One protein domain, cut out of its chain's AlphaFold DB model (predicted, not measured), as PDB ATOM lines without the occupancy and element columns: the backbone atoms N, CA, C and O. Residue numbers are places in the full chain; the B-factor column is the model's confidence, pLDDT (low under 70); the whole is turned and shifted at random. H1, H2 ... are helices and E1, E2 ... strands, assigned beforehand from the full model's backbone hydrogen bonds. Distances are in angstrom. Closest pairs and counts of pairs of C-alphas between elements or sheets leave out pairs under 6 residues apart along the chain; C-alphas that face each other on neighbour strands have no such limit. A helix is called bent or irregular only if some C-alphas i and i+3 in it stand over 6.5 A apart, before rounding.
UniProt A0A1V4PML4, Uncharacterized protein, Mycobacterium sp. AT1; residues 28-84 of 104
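What this domain is: This is residues 28 to 84 of the 104 residues of an uncharacterized protein of Mycobacterium sp. AT1 (UniProt A0A1V4PML4). What does the model look like? It has two lobes: a three-stranded sheet, E2 E1 E3, with H1 over one face and the other face bare, and a small hairpin, E4 and E5, set off from them by the link of residues 65 to 72. What makes it up? The printed part has 57 residues with one named helix and five named strands, in the order E1 E2 H1 E3 E4 E5; both sheets, E2 - E1 - E3 and E4 - E5, are antiparallel, and the class is mixed, helices and strands. How large is its outline? It is loose, with a radius of gyration of the C-alphas of 13.2 A, and flat, spanning 37 by 27 by 14 A.

Where its parts are: Which elements come first? E1 is residues 28 to 33, 17.3 A long, from C-alpha 28 at (46.249, 41.309, -12.718). E2 is residues 36 to 44, 21.7 A long, and bends by 51 degrees at residue 39. What follows? H1 is residues 45 to 58, 20.2 A long, and irregular, with C-alphas 46 and 49 7.9 A apart. E3 is residues 60 to 64, 13.2 A long. Where do the last strands lie? E4 is residues 73 to 75, 6.9 A long, and E5 is residues 81 to 83, 6.7 A long, ending at C-alpha 83 at (36.845, 40.753, 10.269).

How they stand to each other: How is the larger sheet joined? The inner strand E1 forms a hairpin with E2, where N 31 and O 41 are 2.8 A apart, and is antiparallel to E3, where N 63 and O 30 are 2.8 A apart. Where is H1? H1 is on this sheet at a height of 7.6 A, running along the strands at 8 degrees to E1 on the local plane; it lies over E1 alone, but only just, since 2 of its C-alphas fall on E2 and 2 on E3. Its closest C-alphas to E1 are those of Ala 45 and Thr 28, 5.8 A apart, and 8 of its 10 O i to N i+4 pairs are within hydrogen-bond range. What do E2, H1 and E3 form? They form a split strand-helix-strand unit, two strands running the same way with E1 between them, with a right-handed crossover, in two layers, a helix on one face of a sheet. How does the other hairpin sit? In the hairpin of E4 and E5, N 74 and O 82 are 2.7 A apart; E3 and E4 are apart, and so are H1 and E4.

The domain as a whole: How far does it reach? The two C-alphas farthest apart are those of Ala 57 and Gly 77, at 37.2 A. Are there cuts or long links? The printed part has no cut and no long link; E3 to E4, with 8 residues between them, is short, and the others are tight. Is the confidence low anywhere? The mean pLDDT of the printed part is 87.4, and no printed residue is under 70.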
ATOM      1  N   THR A  28      45.974  42.652 -13.243       91.31
ATOM      2  CA  THR A  28      46.249  41.309 -12.718       91.31
ATOM      3  C   THR A  28      47.448  41.287 -11.783       91.31
ATOM      4  O   THR A  28      47.658  40.309 -11.069       91.31
ATOM      5  N   THR A  29      48.285  42.328 -11.784       92.38
ATOM      6  CA  THR A  29      49.559  42.311 -11.055       92.38
ATOM      7  C   THR A  29      49.865  43.658 -10.417       92.38
ATOM      8  O   THR A  29      49.637  44.714 -10.996       92.38
ATOM      9  N   MET A  30      50.395  43.632  -9.197       91.75
ATOM     10  CA  MET A  30      50.778  44.810  -8.422       91.75
ATOM     11  C   MET A  30      52.202  44.645  -7.906       91.75
ATOM     12  O   MET A  30      52.515  43.640  -7.281       91.75
ATOM     13  N   VAL A  31      53.053  45.649  -8.086       91.62
ATOM     14  CA  VAL A  31      54.384  45.697  -7.476       91.62
ATOM     15  C   VAL A  31      54.363  46.640  -6.280       91.62
ATOM     16  O   VAL A  31      53.947  47.798  -6.391       91.62
ATOM     17  N   ARG A  32      54.823  46.145  -5.126       90.31
ATOM     18  CA  ARG A  32      54.998  46.919  -3.889       90.31
ATOM     19  C   ARG A  32      56.470  47.012  -3.520       90.31
ATOM     20  O   ARG A  32      57.190  46.025  -3.618       90.31
ATOM     21  N   VAL A  33      56.899  48.171  -3.028       89.25
ATOM     22  CA  VAL A  33      58.273  48.391  -2.556       89.25
ATOM     23  C   VAL A  33      58.289  48.460  -1.034       89.25
ATOM     24  O   VAL A  33      57.613  49.301  -0.433       89.25
ATOM     25  N   ALA A  34      59.058  47.576  -0.395       84.56
ATOM     26  CA  ALA A  34      59.214  47.584   1.055       84.56
ATOM     27  C   ALA A  34      59.788  48.933   1.528       84.56
ATOM     28  O   ALA A  34      60.689  49.496   0.910       84.56
ATOM     29  N   GLY A  35      59.226  49.494   2.603       86.31
ATOM     30  CA  GLY A  35      59.636  50.803   3.132       86.31
ATOM     31  C   GLY A  35      59.179  52.020   2.313       86.31
ATOM     32  O   GLY A  35      59.439  53.150   2.721       86.31
ATOM     33  N   ARG A  36      58.476  51.830   1.185       85.06
ATOM     34  CA  ARG A  36      57.933  52.919   0.352       85.06
ATOM     35  C   ARG A  36      56.486  52.630  -0.065       85.06
ATOM     36  O   ARG A  36      56.233  52.330  -1.232       85.06
ATOM     37  N   PRO A  37      55.507  52.769   0.849       80.12
ATOM     38  CA  PRO A  37      54.108  52.426   0.572       80.12
ATOM     39  C   PRO A  37      53.469  53.270  -0.544       80.12
ATOM     40  O   PRO A  37      52.520  52.821  -1.173       80.12
ATOM     41  N   ALA A  38      54.001  54.463  -0.832       81.25
ATOM     42  CA  ALA A  38      53.551  55.296  -1.949       81.25
ATOM     43  C   ALA A  38      54.083  54.840  -3.326       81.25
ATOM     44  O   ALA A  38      53.577  55.282  -4.354       81.25
ATOM     45  N   ALA A  39      55.092  53.962  -3.375       85.19
ATOM     46  CA  ALA A  39      55.702  53.462  -4.609       85.19
ATOM     47  C   ALA A  39      55.011  52.175  -5.093       85.19
ATOM     48  O   ALA A  39      55.636  51.131  -5.257       85.19
ATOM     49  N   VAL A  40      53.696  52.249  -5.282       87.44
ATOM     50  CA  VAL A  40      52.878  51.145  -5.793       87.44
ATOM     51  C   VAL A  40      52.665  51.307  -7.293       87.44
ATOM     52  O   VAL A  40      52.284  52.386  -7.751       87.44
ATOM     53  N   ARG A  41      52.846  50.222  -8.053       88.81
ATOM     54  CA  ARG A  41      52.492  50.158  -9.480       88.81
ATOM     55  C   ARG A  41      51.629  48.936  -9.767       88.81
ATOM     56  O   ARG A  41      51.841  47.890  -9.167       88.81
ATOM     57  N   VAL A  42      50.654  49.088 -10.656       90.44
ATOM     58  CA  VAL A  42      49.754  48.019 -11.107       90.44
ATOM     59  C   VAL A  42      49.900  47.839 -12.608       90.44
ATOM     60  O   VAL A  42      50.132  48.816 -13.314       90.44
ATOM     61  N   TYR A  43      49.771  46.594 -13.041       90.06
ATOM     62  CA  TYR A  43      50.067  46.108 -14.377       90.06
ATOM     63  C   TYR A  43      48.952  45.172 -14.840       90.06
ATOM     64  O   TYR A  43      48.316  44.478 -14.032       90.06
ATOM     65  N   THR A  44      48.724  45.165 -16.144       90.75
ATOM     66  CA  THR A  44      47.864  44.204 -16.837       90.75
ATOM     67  C   THR A  44      48.613  42.898 -17.115       90.75
ATOM     68  O   THR A  44      49.831  42.811 -16.949       90.75
ATOM     69  N   ALA A  45      47.898  41.875 -17.588       87.88
ATOM     70  CA  ALA A  45      48.510  40.598 -17.963       87.88
ATOM     71  C   ALA A  45      49.543  40.731 -19.101       87.88
ATOM     72  O   ALA A  45      50.490  39.952 -19.160       87.88
ATOM     73  N   ALA A  46      49.380  41.722 -19.985       89.12
ATOM     74  CA  ALA A  46      50.312  41.985 -21.080       89.12
ATOM     75  C   ALA A  46      51.631  42.626 -20.607       89.12
ATOM     76  O   ALA A  46      52.633  42.552 -21.309       89.12
ATOM     77  N   GLU A  47      51.644  43.229 -19.415       89.56
ATOM     78  CA  GLU A  47      52.777  43.987 -18.869       89.56
ATOM     79  C   GLU A  47      53.516  43.210 -17.760       89.56
ATOM     80  O   GLU A  47      54.240  43.790 -16.948       89.56
ATOM     81  N   LEU A  48      53.338  41.885 -17.687       88.44
ATOM     82  CA  LEU A  48      53.961  41.035 -16.664       88.44
ATOM     83  C   LEU A  48      55.494  41.114 -16.675       88.44
ATOM     84  O   LEU A  48      56.114  41.187 -15.610       88.44
ATOM     85  N   ASP A  49      56.104  41.149 -17.858       91.12
ATOM     86  CA  ASP A  49      57.552  41.310 -18.004       91.12
ATOM     87  C   ASP A  49      58.033  42.661 -17.455       91.12
ATOM     88  O   ASP A  49      59.041  42.730 -16.749       91.12
ATOM     89  N   GLU A  50      57.283  43.738 -17.697       89.75
ATOM     90  CA  GLU A  50      57.590  45.066 -17.156       89.75
ATOM     91  C   GLU A  50      57.424  45.114 -15.633       89.75
ATOM     92  O   GLU A  50      58.228  45.738 -14.932       89.75
ATOM     93  N   ALA A  51      56.412  44.423 -15.102       90.25
ATOM     94  CA  ALA A  51      56.202  44.286 -13.667       90.25
ATOM     95  C   ALA A  51      57.393  43.586 -12.994       90.25
ATOM     96  O   ALA A  51      57.890  44.056 -11.966       90.25
ATOM     97  N   ALA A  52      57.889  42.497 -13.592       89.25
ATOM     98  CA  ALA A  52      59.050  41.762 -13.100       89.25
ATOM     99  C   ALA A  52      60.329  42.613 -13.150       89.25
ATOM    100  O   ALA A  52      61.076  42.670 -12.169       89.25
ATOM    101  N   GLN A  53      60.550  43.335 -14.252       92.00
ATOM    102  CA  GLN A  53      61.684  44.250 -14.393       92.00
ATOM    103  C   GLN A  53      61.643  45.371 -13.353       92.00
ATOM    104  O   GLN A  53      62.650  45.649 -12.700       92.00
ATOM    105  N   TYR A  54      60.478  45.997 -13.157       89.38
ATOM    106  CA  TYR A  54      60.323  47.050 -12.160       89.38
ATOM    107  C   TYR A  54      60.583  46.520 -10.751       89.38
ATOM    108  O   TYR A  54      61.350  47.137 -10.015       89.38
ATOM    109  N   ALA A  55      60.011  45.365 -10.390       90.56
ATOM    110  CA  ALA A  55      60.230  44.724  -9.097       90.56
ATOM    111  C   ALA A  55      61.720  44.445  -8.839       90.56
ATOM    112  O   ALA A  55      62.233  44.824  -7.787       90.56
ATOM    113  N   ALA A  56      62.432  43.880  -9.818       90.81
ATOM    114  CA  ALA A  56      63.869  43.635  -9.716       90.81
ATOM    115  C   ALA A  56      64.675  44.937  -9.561       90.81
ATOM    116  O   ALA A  56      65.569  45.013  -8.721       90.81
ATOM    117  N   ALA A  57      64.329  45.979 -10.321       91.62
ATOM    118  CA  ALA A  57      65.048  47.252 -10.309       91.62
ATOM    119  C   ALA A  57      64.909  48.019  -8.985       91.62
ATOM    120  O   ALA A  57      65.848  48.687  -8.555       91.62
ATOM    121  N   VAL A  58      63.743  47.952  -8.337       90.19
ATOM    122  CA  VAL A  58      63.464  48.716  -7.105       90.19
ATOM    123  C   VAL A  58      63.553  47.884  -5.825       90.19
ATOM    124  O   VAL A  58      63.333  48.428  -4.742       90.19
ATOM    125  N   GLY A  59      63.833  46.581  -5.930       88.69
ATOM    126  CA  GLY A  59      63.746  45.645  -4.804       88.69
ATOM    127  C   GLY A  59      62.310  45.451  -4.300       88.69
ATOM    128  O   GLY A  59      62.078  45.293  -3.103       88.69
ATOM    129  N   GLY A  60      61.332  45.544  -5.204       89.50
ATOM    130  CA  GLY A  60      59.915  45.350  -4.919       89.50
ATOM    131  C   GLY A  60      59.474  43.892  -5.044       89.50
ATOM    132  O   GLY A  60      60.196  43.040  -5.554       89.50
ATOM    133  N   GLN A  61      58.252  43.609  -4.603       90.06
ATOM    134  CA  GLN A  61      57.595  42.312  -4.759       90.06
ATOM    135  C   GLN A  61      56.399  42.439  -5.696       90.06
ATOM    136  O   GLN A  61      55.529  43.286  -5.472       90.06
ATOM    137  N   ALA A  62      56.353  41.586  -6.720       89.75
ATOM    138  CA  ALA A  62      55.185  41.414  -7.573       89.75
ATOM    139  C   ALA A  62      54.164  40.498  -6.878       89.75
ATOM    140  O   ALA A  62      54.491  39.398  -6.440       89.75
ATOM    141  N   MET A  63      52.927  40.970  -6.765       88.56
ATOM    142  CA  MET A  63      51.792  40.271  -6.171       88.56
ATOM    143  C   MET A  63      50.700  40.101  -7.225       88.56
ATOM    144  O   MET A  63      50.364  41.053  -7.933       88.56
ATOM    145  N   SER A  64      50.137  38.895  -7.306       89.81
ATOM    146  CA  SER A  64      48.976  38.623  -8.154       89.81
ATOM    147  C   SER A  64      47.714  39.239  -7.550       89.81
ATOM    148  O   SER A  64      47.540  39.231  -6.328       89.81
ATOM    149  N   LEU A  65      46.849  39.784  -8.400       86.12
ATOM    150  CA  LEU A  65      45.526  40.283  -8.039       86.12
ATOM    151  C   LEU A  65      44.468  39.230  -8.421       86.12
ATOM    152  O   LEU A  65      44.587  38.622  -9.484       86.12
ATOM    153  N   PRO A  66      43.422  39.016  -7.604       82.94
ATOM    154  CA  PRO A  66      43.093  39.734  -6.371       82.94
ATOM    155  C   PRO A  66      43.999  39.351  -5.190       82.94
ATOM    156  O   PRO A  66      44.421  38.205  -5.051       82.94
ATOM    157  N   LEU A  67      44.297  40.327  -4.326       81.50
ATOM    158  CA  LEU A  67      45.114  40.091  -3.135       81.50
ATOM    159  C   LEU A  67      44.368  39.197  -2.142       81.50
ATOM    160  O   LEU A  67      43.161  39.350  -1.943       81.50
ATOM    161  N   ALA A  68      45.109  38.319  -1.466       81.94
ATOM    162  CA  ALA A  68      44.574  37.589  -0.329       81.94
ATOM    163  C   ALA A  68      44.116  38.575   0.763       81.94
ATOM    164  O   ALA A  68      44.777  39.602   0.982       81.94
ATOM    165  N   PRO A  69      43.004  38.284   1.457       81.94
ATOM    166  CA  PRO A  69      42.580  39.107   2.573       81.94
ATOM    167  C   PRO A  69      43.669  39.107   3.662       81.94
ATOM    168  O   PRO A  69      44.344  38.092   3.867       81.94
ATOM    169  N   PRO A  70      43.868  40.233   4.366       83.00
ATOM    170  CA  PRO A  70      44.756  40.284   5.518       83.00
ATOM    171  C   PRO A  70      44.364  39.245   6.574       83.00
ATOM    172  O   PRO A  70      43.191  38.896   6.710       83.00
ATOM    173  N   ALA A  71      45.336  38.781   7.361       85.00
ATOM    174  CA  ALA A  71      45.062  37.866   8.466       85.00
ATOM    175  C   ALA A  71      43.989  38.448   9.404       85.00
ATOM    176  O   ALA A  71      44.036  39.627   9.758       85.00
ATOM    177  N   GLY A  72      43.015  37.619   9.788       84.75
ATOM    178  CA  GLY A  72      41.873  38.053  10.594       84.75
ATOM    179  C   GLY A  72      40.759  38.743   9.801       84.75
ATOM    180  O   GLY A  72      39.833  39.244  10.426       84.75
ATOM    181  N   TYR A  73      40.808  38.747   8.464       86.81
ATOM    182  CA  TYR A  73      39.724  39.219   7.596       86.81
ATOM    183  C   TYR A  73      39.321  38.158   6.560       86.81
ATOM    184  O   TYR A  73      40.142  37.368   6.097       86.81
ATOM    185  N   THR A  74      38.047  38.152   6.176       89.12
ATOM    186  CA  THR A  74      37.477  37.389   5.059       89.12
ATOM    187  C   THR A  74      36.946  38.348   3.998       89.12
ATOM    188  O   THR A  74      36.722  39.529   4.266       89.12
ATOM    189  N   VAL A  75      36.751  37.856   2.776       86.19
ATOM    190  CA  VAL A  75      36.123  38.630   1.699       86.19
ATOM    191  C   VAL A  75      34.615  38.375   1.737       86.19
ATOM    192  O   VAL A  75      34.173  37.243   1.549       86.19
ATOM    193  N   GLY A  76      33.824  39.416   1.997       84.12
ATOM    194  CA  GLY A  76      32.364  39.379   1.911       84.12
ATOM    195  C   GLY A  76      31.878  39.287   0.460       84.12
ATOM    196  O   GLY A  76      32.628  39.552  -0.477       84.12
ATOM    197  N   GLY A  77      30.600  38.956   0.250       81.88
ATOM    198  CA  GLY A  77      30.036  38.723  -1.094       81.88
ATOM    199  C   GLY A  77      30.101  39.916  -2.062       81.88
ATOM    200  O   GLY A  77      29.927  39.742  -3.262       81.88
ATOM    201  N   ASN A  78      30.379  41.120  -1.560       81.75
ATOM    202  CA  ASN A  78      30.575  42.348  -2.334       81.75
ATOM    203  C   ASN A  78      32.057  42.747  -2.498       81.75
ATOM    204  O   ASN A  78      32.339  43.859  -2.937       81.75
ATOM    205  N   GLY A  79      33.004  41.894  -2.095       78.19
ATOM    206  CA  GLY A  79      34.437  42.199  -2.117       78.19
ATOM    207  C   GLY A  79      34.941  43.023  -0.924       78.19
ATOM    208  O   GLY A  79      36.128  43.337  -0.872       78.19
ATOM    209  N   SER A  80      34.083  43.371   0.044       85.00
ATOM    210  CA  SER A  80      34.506  44.063   1.270       85.00
ATOM    211  C   SER A  80      35.280  43.128   2.196       85.00
ATOM    212  O   SER A  80      34.932  41.957   2.329       85.00
ATOM    213  N   LEU A  81      36.284  43.652   2.899       85.31
ATOM    214  CA  LEU A  81      36.961  42.913   3.965       85.31
ATOM    215  C   LEU A  81      36.092  42.922   5.229       85.31
ATOM    216  O   LEU A  81      35.718  43.987   5.717       85.31
ATOM    217  N   VAL A  82      35.775  41.740   5.752       89.19
ATOM    218  CA  VAL A  82      35.004  41.538   6.985       89.19
ATOM    219  C   VAL A  82      35.928  40.901   8.017       89.19
ATOM    220  O   VAL A  82      36.582  39.918   7.677       89.19
ATOM    221  N   PRO A  83      36.039  41.414   9.253       87.19
ATOM    222  CA  PRO A  83      36.845  40.753  10.269       87.19
ATOM    223  C   PRO A  83      36.312  39.335  10.511       87.19
ATOM    224  O   PRO A  83      35.110  39.131  10.684       87.19
ATOM    225  N   VAL A  84      37.210  38.350  10.513       85.00
ATOM    226  CA  VAL A  84      36.911  37.001  10.991       85.00
ATOM    227  C   VAL A  84      36.490  37.175  12.442       85.00
ATOM    228  O   VAL A  84      37.292  37.630  13.256       85.00
TER     229      VAL A  84